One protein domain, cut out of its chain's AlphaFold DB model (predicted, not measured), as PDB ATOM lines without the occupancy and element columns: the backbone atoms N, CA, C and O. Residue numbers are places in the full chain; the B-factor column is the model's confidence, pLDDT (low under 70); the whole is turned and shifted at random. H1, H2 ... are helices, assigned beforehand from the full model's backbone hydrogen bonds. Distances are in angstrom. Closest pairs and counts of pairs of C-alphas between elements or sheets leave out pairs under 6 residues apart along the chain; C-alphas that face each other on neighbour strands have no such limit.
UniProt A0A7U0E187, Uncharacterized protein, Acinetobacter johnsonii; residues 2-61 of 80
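This is residues 2 to 61 of the 80 residues of an uncharacterized protein of Acinetobacter johnsonii (UniProt A0A7U0E187). Look first at the long helix H3: H2 comes before it in the chain, the two set end to end at a corner, H1 sits past the far end of H2, and after H3 the chain folds back and short H4 packs on H3's side. The 60 printed residues hold four named helices, H1 to H4 in chain order, and no named strand: all helix. The whole is an extended rod, 53 by 20 by 18 A, radius of gyration of the C-alphas 17.1 A.

Find C-alpha 28 at (44.366, -27.724, 49.561); from there H3, residues 28 to 46, runs 27.0 A. H2, residues 10 to 23, runs 19.9 A. H1, residues 2 to 7, begins at (34.884, -40.509, 69.291). H4, residues 54 to 57, ends at (41.700, -26.478, 34.164).

H3 touches H4 with residues 33 to 41 alone; their closest C-alphas, of Gly 37 and Ala 54, are 4.5 A apart. H2 and H3 are close but not clearly touching, the closest C-alphas, of Arg 23 and Arg 30, 7.3 A apart, at a steep tilt of 58 degrees, the same way. H1 and H2 are apart. In H1, H2 and H3 every O i to N i+4 pair is within hydrogen-bond range; H4 is too short for one.

The farthest C-alphas, of Gln 6 and Gly 48, are 53.0 A apart. The printed part has no cut and no long link. Only Ala 4 has pLDDT under 70.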
ATOM      1  N   ALA A   2      35.033 -39.261  68.525       73.00
ATOM      2  CA  ALA A   2      34.884 -40.509  69.291       73.00
ATOM      3  C   ALA A   2      33.832 -41.470  68.699       73.00
ATOM      4  O   ALA A   2      34.125 -42.639  68.490       73.00
ATOM      5  N   GLU A   3      32.661 -40.956  68.326       73.25
ATOM      6  CA  GLU A   3      31.580 -41.755  67.732       73.25
ATOM      7  C   GLU A   3      31.960 -42.363  66.368       73.25
ATOM      8  O   GLU A   3      31.744 -43.546  66.121       73.25
ATOM      9  N   ALA A   4      32.628 -41.587  65.508       69.56
ATOM     10  CA  ALA A   4      33.132 -42.077  64.223       69.56
ATOM     11  C   ALA A   4      34.176 -43.197  64.396       69.56
ATOM     12  O   ALA A   4      34.180 -44.154  63.632       69.56
ATOM     13  N   LYS A   5      35.030 -43.118  65.428       70.44
ATOM     14  CA  LYS A   5      35.991 -44.186  65.756       70.44
ATOM     15  C   LYS A   5      35.311 -45.472  66.235       70.44
ATOM     16  O   LYS A   5      35.892 -46.534  66.066       70.44
ATOM     17  N   GLN A   6      34.122 -45.381  66.834       78.38
ATOM     18  CA  GLN A   6      33.368 -46.544  67.313       78.38
ATOM     19  C   GLN A   6      32.563 -47.242  66.212       78.38
ATOM     20  O   GLN A   6      32.272 -48.425  66.346       78.38
ATOM     21  N   ARG A   7      32.190 -46.522  65.148       85.62
ATOM     22  CA  ARG A   7      31.291 -47.032  64.100       85.62
ATOM     23  C   ARG A   7      31.960 -47.315  62.757       85.62
ATOM     24  O   ARG A   7      31.362 -48.009  61.948       85.62
ATOM     25  N   ILE A   8      33.166 -46.797  62.511       89.06
ATOM     26  CA  ILE A   8      33.854 -47.027  61.238       89.06
ATOM     27  C   ILE A   8      34.336 -48.477  61.136       89.06
ATOM     28  O   ILE A   8      35.072 -48.980  61.988       89.06
ATOM     29  N   THR A   9      33.941 -49.154  60.067       92.44
ATOM     30  CA  THR A   9      34.442 -50.485  59.737       92.44
ATOM     31  C   THR A   9      35.884 -50.410  59.231       92.44
ATOM     32  O   THR A   9      36.381 -49.375  58.773       92.44
ATOM     33  N   ARG A  10      36.587 -51.547  59.254       90.44
ATOM     34  CA  ARG A  10      37.956 -51.630  58.726       90.44
ATOM     35  C   ARG A  10      38.034 -51.243  57.244       90.44
ATOM     36  O   ARG A  10      39.003 -50.601  56.847       90.44
ATOM     37  N   GLN A  11      37.053 -51.637  56.432       91.88
ATOM     38  CA  GLN A  11      37.031 -51.304  55.002       91.88
ATOM     39  C   GLN A  11      36.864 -49.800  54.776       91.88
ATOM     40  O   GLN A  11      37.660 -49.210  54.049       91.88
ATOM     41  N   GLU A  12      35.906 -49.165  55.453       91.12
ATOM     42  CA  GLU A  12      35.702 -47.715  55.369       91.12
ATOM     43  C   GLU A  12      36.947 -46.945  55.813       91.12
ATOM     44  O   GLU A  12      37.354 -45.981  55.163       91.12
ATOM     45  N   TYR A  13      37.612 -47.406  56.878       90.62
ATOM     46  CA  TYR A  13      38.869 -46.815  57.326       90.62
ATOM     47  C   TYR A  13      39.972 -46.908  56.261       90.62
ATOM     48  O   TYR A  13      40.691 -45.933  56.035       90.62
ATOM     49  N   LEU A  14      40.113 -48.055  55.587       93.81
ATOM     50  CA  LEU A  14      41.103 -48.228  54.519       93.81
ATOM     51  C   LEU A  14      40.808 -47.325  53.317       93.81
ATOM     52  O   LEU A  14      41.733 -46.693  52.804       93.81
ATOM     53  N   ILE A  15      39.538 -47.206  52.920       93.06
ATOM     54  CA  ILE A  15      39.098 -46.289  51.859       93.06
ATOM     55  C   ILE A  15      39.425 -44.844  52.245       93.06
ATOM     56  O   ILE A  15      40.058 -44.121  51.477       93.06
ATOM     57  N   TRP A  16      39.074 -44.431  53.466       88.81
ATOM     58  CA  TRP A  16      39.371 -43.091  53.972       88.81
ATOM     59  C   TRP A  16      40.876 -42.806  54.014       88.81
ATOM     60  O   TRP A  16      41.324 -41.728  53.611       88.81
ATOM     61  N   ARG A  17      41.680 -43.777  54.461       91.00
ATOM     62  CA  ARG A  17      43.142 -43.667  54.501       91.00
ATOM     63  C   ARG A  17      43.722 -43.500  53.097       91.00
ATOM     64  O   ARG A  17      44.537 -42.602  52.899       91.00
ATOM     65  N   ALA A  18      43.294 -44.317  52.135       91.50
ATOM     66  CA  ALA A  18      43.727 -44.215  50.742       91.50
ATOM     67  C   ALA A  18      43.323 -42.863  50.129       91.50
ATOM     68  O   ALA A  18      44.136 -42.194  49.490       91.50
ATOM     69  N   PHE A  19      42.101 -42.401  50.403       86.38
ATOM     70  CA  PHE A  19      41.612 -41.097  49.961       86.38
ATOM     71  C   PHE A  19      42.451 -39.937  50.519       86.38
ATOM     72  O   PHE A  19      42.874 -39.052  49.771       86.38
ATOM     73  N   ARG A  20      42.768 -39.967  51.819       88.12
ATOM     74  CA  ARG A  20      43.656 -38.999  52.486       88.12
ATOM     75  C   ARG A  20      45.078 -39.034  51.936       88.12
ATOM     76  O   ARG A  20      45.699 -37.982  51.833       88.12
ATOM     77  N   GLN A  21      45.588 -40.211  51.583       88.31
ATOM     78  CA  GLN A  21      46.899 -40.349  50.951       88.31
ATOM     79  C   GLN A  21      46.906 -39.748  49.537       88.31
ATOM     80  O   GLN A  21      47.843 -39.034  49.201       88.31
ATOM     81  N   LYS A  22      45.845 -39.965  48.742       84.88
ATOM     82  CA  LYS A  22      45.706 -39.404  47.383       84.88
ATOM     83  C   LYS A  22      45.563 -37.877  47.394       84.88
ATOM     84  O   LYS A  22      46.091 -37.208  46.515       84.88
ATOM     85  N   ARG A  23      44.799 -37.316  48.339       82.25
ATOM     86  CA  ARG A  23      44.320 -35.917  48.271       82.25
ATOM     87  C   ARG A  23      44.807 -35.004  49.407       82.25
ATOM     88  O   ARG A  23      44.515 -33.806  49.405       82.25
ATOM     89  N   GLY A  24      45.539 -35.547  50.374       84.06
ATOM     90  CA  GLY A  24      45.990 -34.827  51.560       84.06
ATOM     91  C   GLY A  24      44.896 -34.631  52.612       84.06
ATOM     92  O   GLY A  24      43.741 -35.031  52.463       84.06
ATOM     93  N   SER A  25      45.272 -34.013  53.730       80.81
ATOM     94  CA  SER A  25      44.402 -33.884  54.900       80.81
ATOM     95  C   SER A  25      43.349 -32.782  54.797       80.81
ATOM     96  O   SER A  25      42.290 -32.889  55.416       80.81
ATOM     97  N   LEU A  26      43.656 -31.742  54.024       81.69
ATOM     98  CA  LEU A  26      42.865 -30.522  53.887       81.69
ATOM     99  C   LEU A  26      42.447 -30.241  52.439       81.69
ATOM    100  O   LEU A  26      41.853 -29.199  52.178       81.69
ATOM    101  N   PHE A  27      42.757 -31.142  51.501       85.38
ATOM    102  CA  PHE A  27      42.387 -31.002  50.086       85.38
ATOM    103  C   PHE A  27      42.846 -29.674  49.459       85.38
ATOM    104  O   PHE A  27      42.184 -29.155  48.567       85.38
ATOM    105  N   VAL A  28      43.954 -29.091  49.936       87.69
ATOM    106  CA  VAL A  28      44.366 -27.724  49.561       87.69
ATOM    107  C   VAL A  28      44.681 -27.622  48.072       87.69
ATOM    108  O   VAL A  28      44.125 -26.753  47.413       87.69
ATOM    109  N   GLY A  29      45.485 -28.542  47.523       87.06
ATOM    110  CA  GLY A  29      45.785 -28.560  46.083       87.06
ATOM    111  C   GLY A  29      44.516 -28.650  45.231       87.06
ATOM    112  O   GLY A  29      44.306 -27.830  44.347       87.06
ATOM    113  N   ARG A  30      43.598 -29.559  45.596       88.75
ATOM    114  CA  ARG A  30      42.289 -29.697  44.941       88.75
ATOM    115  C   ARG A  30      41.471 -28.399  44.997       88.75
ATOM    116  O   ARG A  30      40.898 -28.000  43.995       88.75
ATOM    117  N   ARG A  31      41.414 -27.728  46.151       90.94
ATOM    118  CA  ARG A  31      40.672 -26.463  46.314       90.94
ATOM    119  C   ARG A  31      41.263 -25.324  45.484       90.94
ATOM    120  O   ARG A  31      40.503 -24.525  44.947       90.94
ATOM    121  N   ILE A  32      42.589 -25.258  45.370       93.25
ATOM    122  CA  ILE A  32      43.276 -24.270  44.526       93.25
ATOM    123  C   ILE A  32      42.913 -24.496  43.058       93.25
ATOM    124  O   ILE A  32      42.491 -23.556  42.389       93.25
ATOM    125  N   GLU A  33      43.003 -25.735  42.576       94.12
ATOM    126  CA  GLU A  33      42.616 -26.067  41.200       94.12
ATOM    127  C   GLU A  33      41.145 -25.763  40.931       94.12
ATOM    128  O   GLU A  33      40.825 -25.163  39.910       94.12
ATOM    129  N   GLN A  34      40.254 -26.081  41.873       93.94
ATOM    130  CA  GLN A  34      38.836 -25.744  41.757       93.94
ATOM    131  C   GLN A  34      38.593 -24.238  41.646       93.94
ATOM    132  O   GLN A  34      37.817 -23.797  40.797       93.94
ATOM    133  N   ALA A  35      39.263 -23.440  42.479       96.00
ATOM    134  CA  ALA A  35      39.150 -21.989  42.432       96.00
ATOM    135  C   ALA A  35      39.649 -21.429  41.091       96.00
ATOM    136  O   ALA A  35      38.948 -20.639  40.458       96.00
ATOM    137  N   ILE A  36      40.822 -21.875  40.632       96.81
ATOM    138  CA  ILE A  36      41.412 -21.431  39.364       96.81
ATOM    139  C   ILE A  36      40.553 -21.877  38.181       96.81
ATOM    140  O   ILE A  36      40.266 -21.067  37.305       96.81
ATOM    141  N   GLY A  37      40.095 -23.127  38.149       96.50
ATOM    142  CA  GLY A  37      39.299 -23.626  37.032       96.50
ATOM    143  C   GLY A  37      37.948 -22.934  36.906       96.50
ATOM    144  O   GLY A  37      37.552 -22.571  35.799       96.50
ATOM    145  N   ASN A  38      37.280 -22.647  38.028       96.62
ATOM    146  CA  ASN A  38      36.053 -21.847  38.023       96.62
ATOM    147  C   ASN A  38      36.313 -20.408  37.560       96.62
ATOM    148  O   ASN A  38      35.531 -19.855  36.782       96.62
ATOM    149  N   LEU A  39      37.426 -19.810  37.997       97.69
ATOM    150  CA  LEU A  39      37.832 -18.479  37.560       97.69
ATOM    151  C   LEU A  39      38.086 -18.444  36.045       97.69
ATOM    152  O   LEU A  39      37.576 -17.556  35.367       97.69
ATOM    153  N   MET A  40      38.812 -19.425  35.506       97.62
ATOM    154  CA  MET A  40      39.113 -19.527  34.074       97.62
ATOM    155  C   MET A  40      37.858 -19.764  33.234       97.62
ATOM    156  O   MET A  40      37.675 -19.095  32.217       97.62
ATOM    157  N   ALA A  41      36.963 -20.653  33.673       96.81
ATOM    158  CA  ALA A  41      35.688 -20.880  32.998       96.81
ATOM    159  C   ALA A  41      34.836 -19.607  32.950       96.81
ATOM    160  O   ALA A  41      34.321 -19.243  31.892       96.81
ATOM    161  N   THR A  42      34.759 -18.882  34.068       96.81
ATOM    162  CA  THR A  42      34.044 -17.600  34.154       96.81
ATOM    163  C   THR A  42      34.680 -16.550  33.245       96.81
ATOM    164  O   THR A  42      33.984 -15.877  32.485       96.81
ATOM    165  N   TYR A  43      36.010 -16.435  33.275       97.69
ATOM    166  CA  TYR A  43      36.758 -15.493  32.447       97.69
ATOM    167  C   TYR A  43      36.529 -15.748  30.955       97.69
ATOM    168  O   TYR A  43      36.151 -14.826  30.235       97.69
ATOM    169  N   LEU A  44      36.688 -16.985  30.486       97.50
ATOM    170  CA  LEU A  44      36.501 -17.326  29.074       97.50
ATOM    171  C   LEU A  44      35.041 -17.169  28.633       97.50
ATOM    172  O   LEU A  44      34.788 -16.630  27.555       97.50
ATOM    173  N   SER A  45      34.086 -17.537  29.490       95.12
ATOM    174  CA  SER A  45      32.658 -17.308  29.232       95.12
ATOM    175  C   SER A  45      32.355 -15.813  29.075       95.12
ATOM    176  O   SER A  45      31.659 -15.416  28.144       95.12
ATOM    177  N   SER A  46      32.966 -14.953  29.903       96.50
ATOM    178  CA  SER A  46      32.850 -13.488  29.774       96.50
ATOM    179  C   SER A  46      33.437 -12.933  28.467       96.50
ATOM    180  O   SER A  46      33.106 -11.821  28.062       96.50
ATOM    181  N   LYS A  47      34.298 -13.706  27.791       96.56
ATOM    182  CA  LYS A  47      34.899 -13.378  26.489       96.56
ATOM    183  C   LYS A  47      34.156 -14.006  25.305       96.56
ATOM    184  O   LYS A  47      34.606 -13.858  24.174       96.56
ATOM    185  N   GLY A  48      33.024 -14.669  25.545       95.19
ATOM    186  CA  GLY A  48      32.185 -15.256  24.499       95.19
ATOM    187  C   GLY A  48      32.530 -16.700  24.132       95.19
ATOM    188  O   GLY A  48      31.941 -17.232  23.192       95.19
ATOM    189  N   ALA A  49      33.444 -17.353  24.860       95.31
ATOM    190  CA  ALA A  49      33.646 -18.791  24.714       95.31
ATOM    191  C   ALA A  49      32.406 -19.550  25.216       95.31
ATOM    192  O   ALA A  49      31.819 -19.190  26.238       95.31
ATOM    193  N   LYS A  50      32.014 -20.602  24.494       92.94
ATOM    194  CA  LYS A  50      30.897 -21.484  24.853       92.94
ATOM    195  C   LYS A  50      31.429 -22.819  25.364       92.94
ATOM    196  O   LYS A  50      32.556 -23.189  25.049       92.94
ATOM    197  N   ASP A  51      30.619 -23.500  26.171       89.94
ATOM    198  CA  ASP A  51      30.884 -24.859  26.664       89.94
ATOM    199  C   ASP A  51      32.213 -25.017  27.429       89.94
ATOM    200  O   ASP A  51      32.841 -26.078  27.437       89.94
ATOM    201  N   VAL A  52      32.651 -23.955  28.116       92.56
ATOM    202  CA  VAL A  52      33.892 -23.971  28.897       92.56
ATOM    203  C   VAL A  52      33.678 -24.710  30.216       92.56
ATOM    204  O   VAL A  52      33.092 -24.183  31.162       92.56
ATOM    205  N   LYS A  53      34.207 -25.931  30.301       92.31
ATOM    206  CA  LYS A  53      34.196 -26.740  31.526       92.31
ATOM    207  C   LYS A  53      35.326 -26.307  32.459       92.31
ATOM    208  O   LYS A  53      36.494 -26.320  32.081       92.31
ATOM    209  N   ALA A  54      34.993 -25.962  33.703       93.62
ATOM    210  CA  ALA A  54      35.984 -25.596  34.718       93.62
ATOM    211  C   ALA A  54      36.988 -26.732  34.982       93.62
ATOM    212  O   ALA A  54      38.166 -26.482  35.232       93.62
ATOM    213  N   GLN A  55      36.528 -27.981  34.878       92.75
ATOM    214  CA  GLN A  55      37.318 -29.192  35.083       92.75
ATOM    215  C   GLN A  55      38.469 -29.319  34.077       92.75
ATOM    216  O   GLN A  55      39.495 -29.908  34.407       92.75
ATOM    217  N   SER A  56      38.365 -28.706  32.892       92.44
ATOM    218  CA  SER A  56      39.454 -28.667  31.905       92.44
ATOM    219  C   SER A  56      40.717 -27.965  32.426       92.44
ATOM    220  O   SER A  56      41.797 -28.150  31.873       92.44
ATOM    221  N   PHE A  57      40.598 -27.183  33.502       93.25
ATOM    222  CA  PHE A  57      41.700 -26.478  34.164       93.25
ATOM    223  C   PHE A  57      42.096 -27.112  35.510       93.25
ATOM    224  O   PHE A  57      42.833 -26.503  36.283       93.25
ATOM    225  N   MET A  58      41.599 -28.316  35.809       93.69
ATOM    226  CA  MET A  58      41.856 -29.050  37.051       93.69
ATOM    227  C   MET A  58      42.540 -30.389  36.723       93.69
ATOM    228  O   MET A  58      41.889 -31.433  36.736       93.69
ATOM    229  N   PRO A  59      43.838 -30.391  36.366       88.50
ATOM    230  CA  PRO A  59      44.506 -31.567  35.800       88.50
ATOM    231  C   PRO A  59      44.583 -32.764  36.756       88.50
ATOM    232  O   PRO A  59      44.741 -33.894  36.297       88.50
ATOM    233  N   HIS A  60      44.466 -32.542  38.069       86.88
ATOM    234  CA  HIS A  60      44.491 -33.612  39.064       86.88
ATOM    235  C   HIS A  60      43.091 -33.971  39.593       86.88
ATOM    236  O   HIS A  60      42.963 -34.850  40.453       86.88
ATOM    237  N   GLU A  61      42.026 -33.303  39.141       86.06
ATOM    238  CA  GLU A  61      40.650 -33.749  39.382       86.06
ATOM    239  C   GLU A  61      40.328 -34.965  38.516       86.06
ATOM    240  O   GLU A  61      40.787 -35.092  37.383       86.06
TER     241      GLU A  61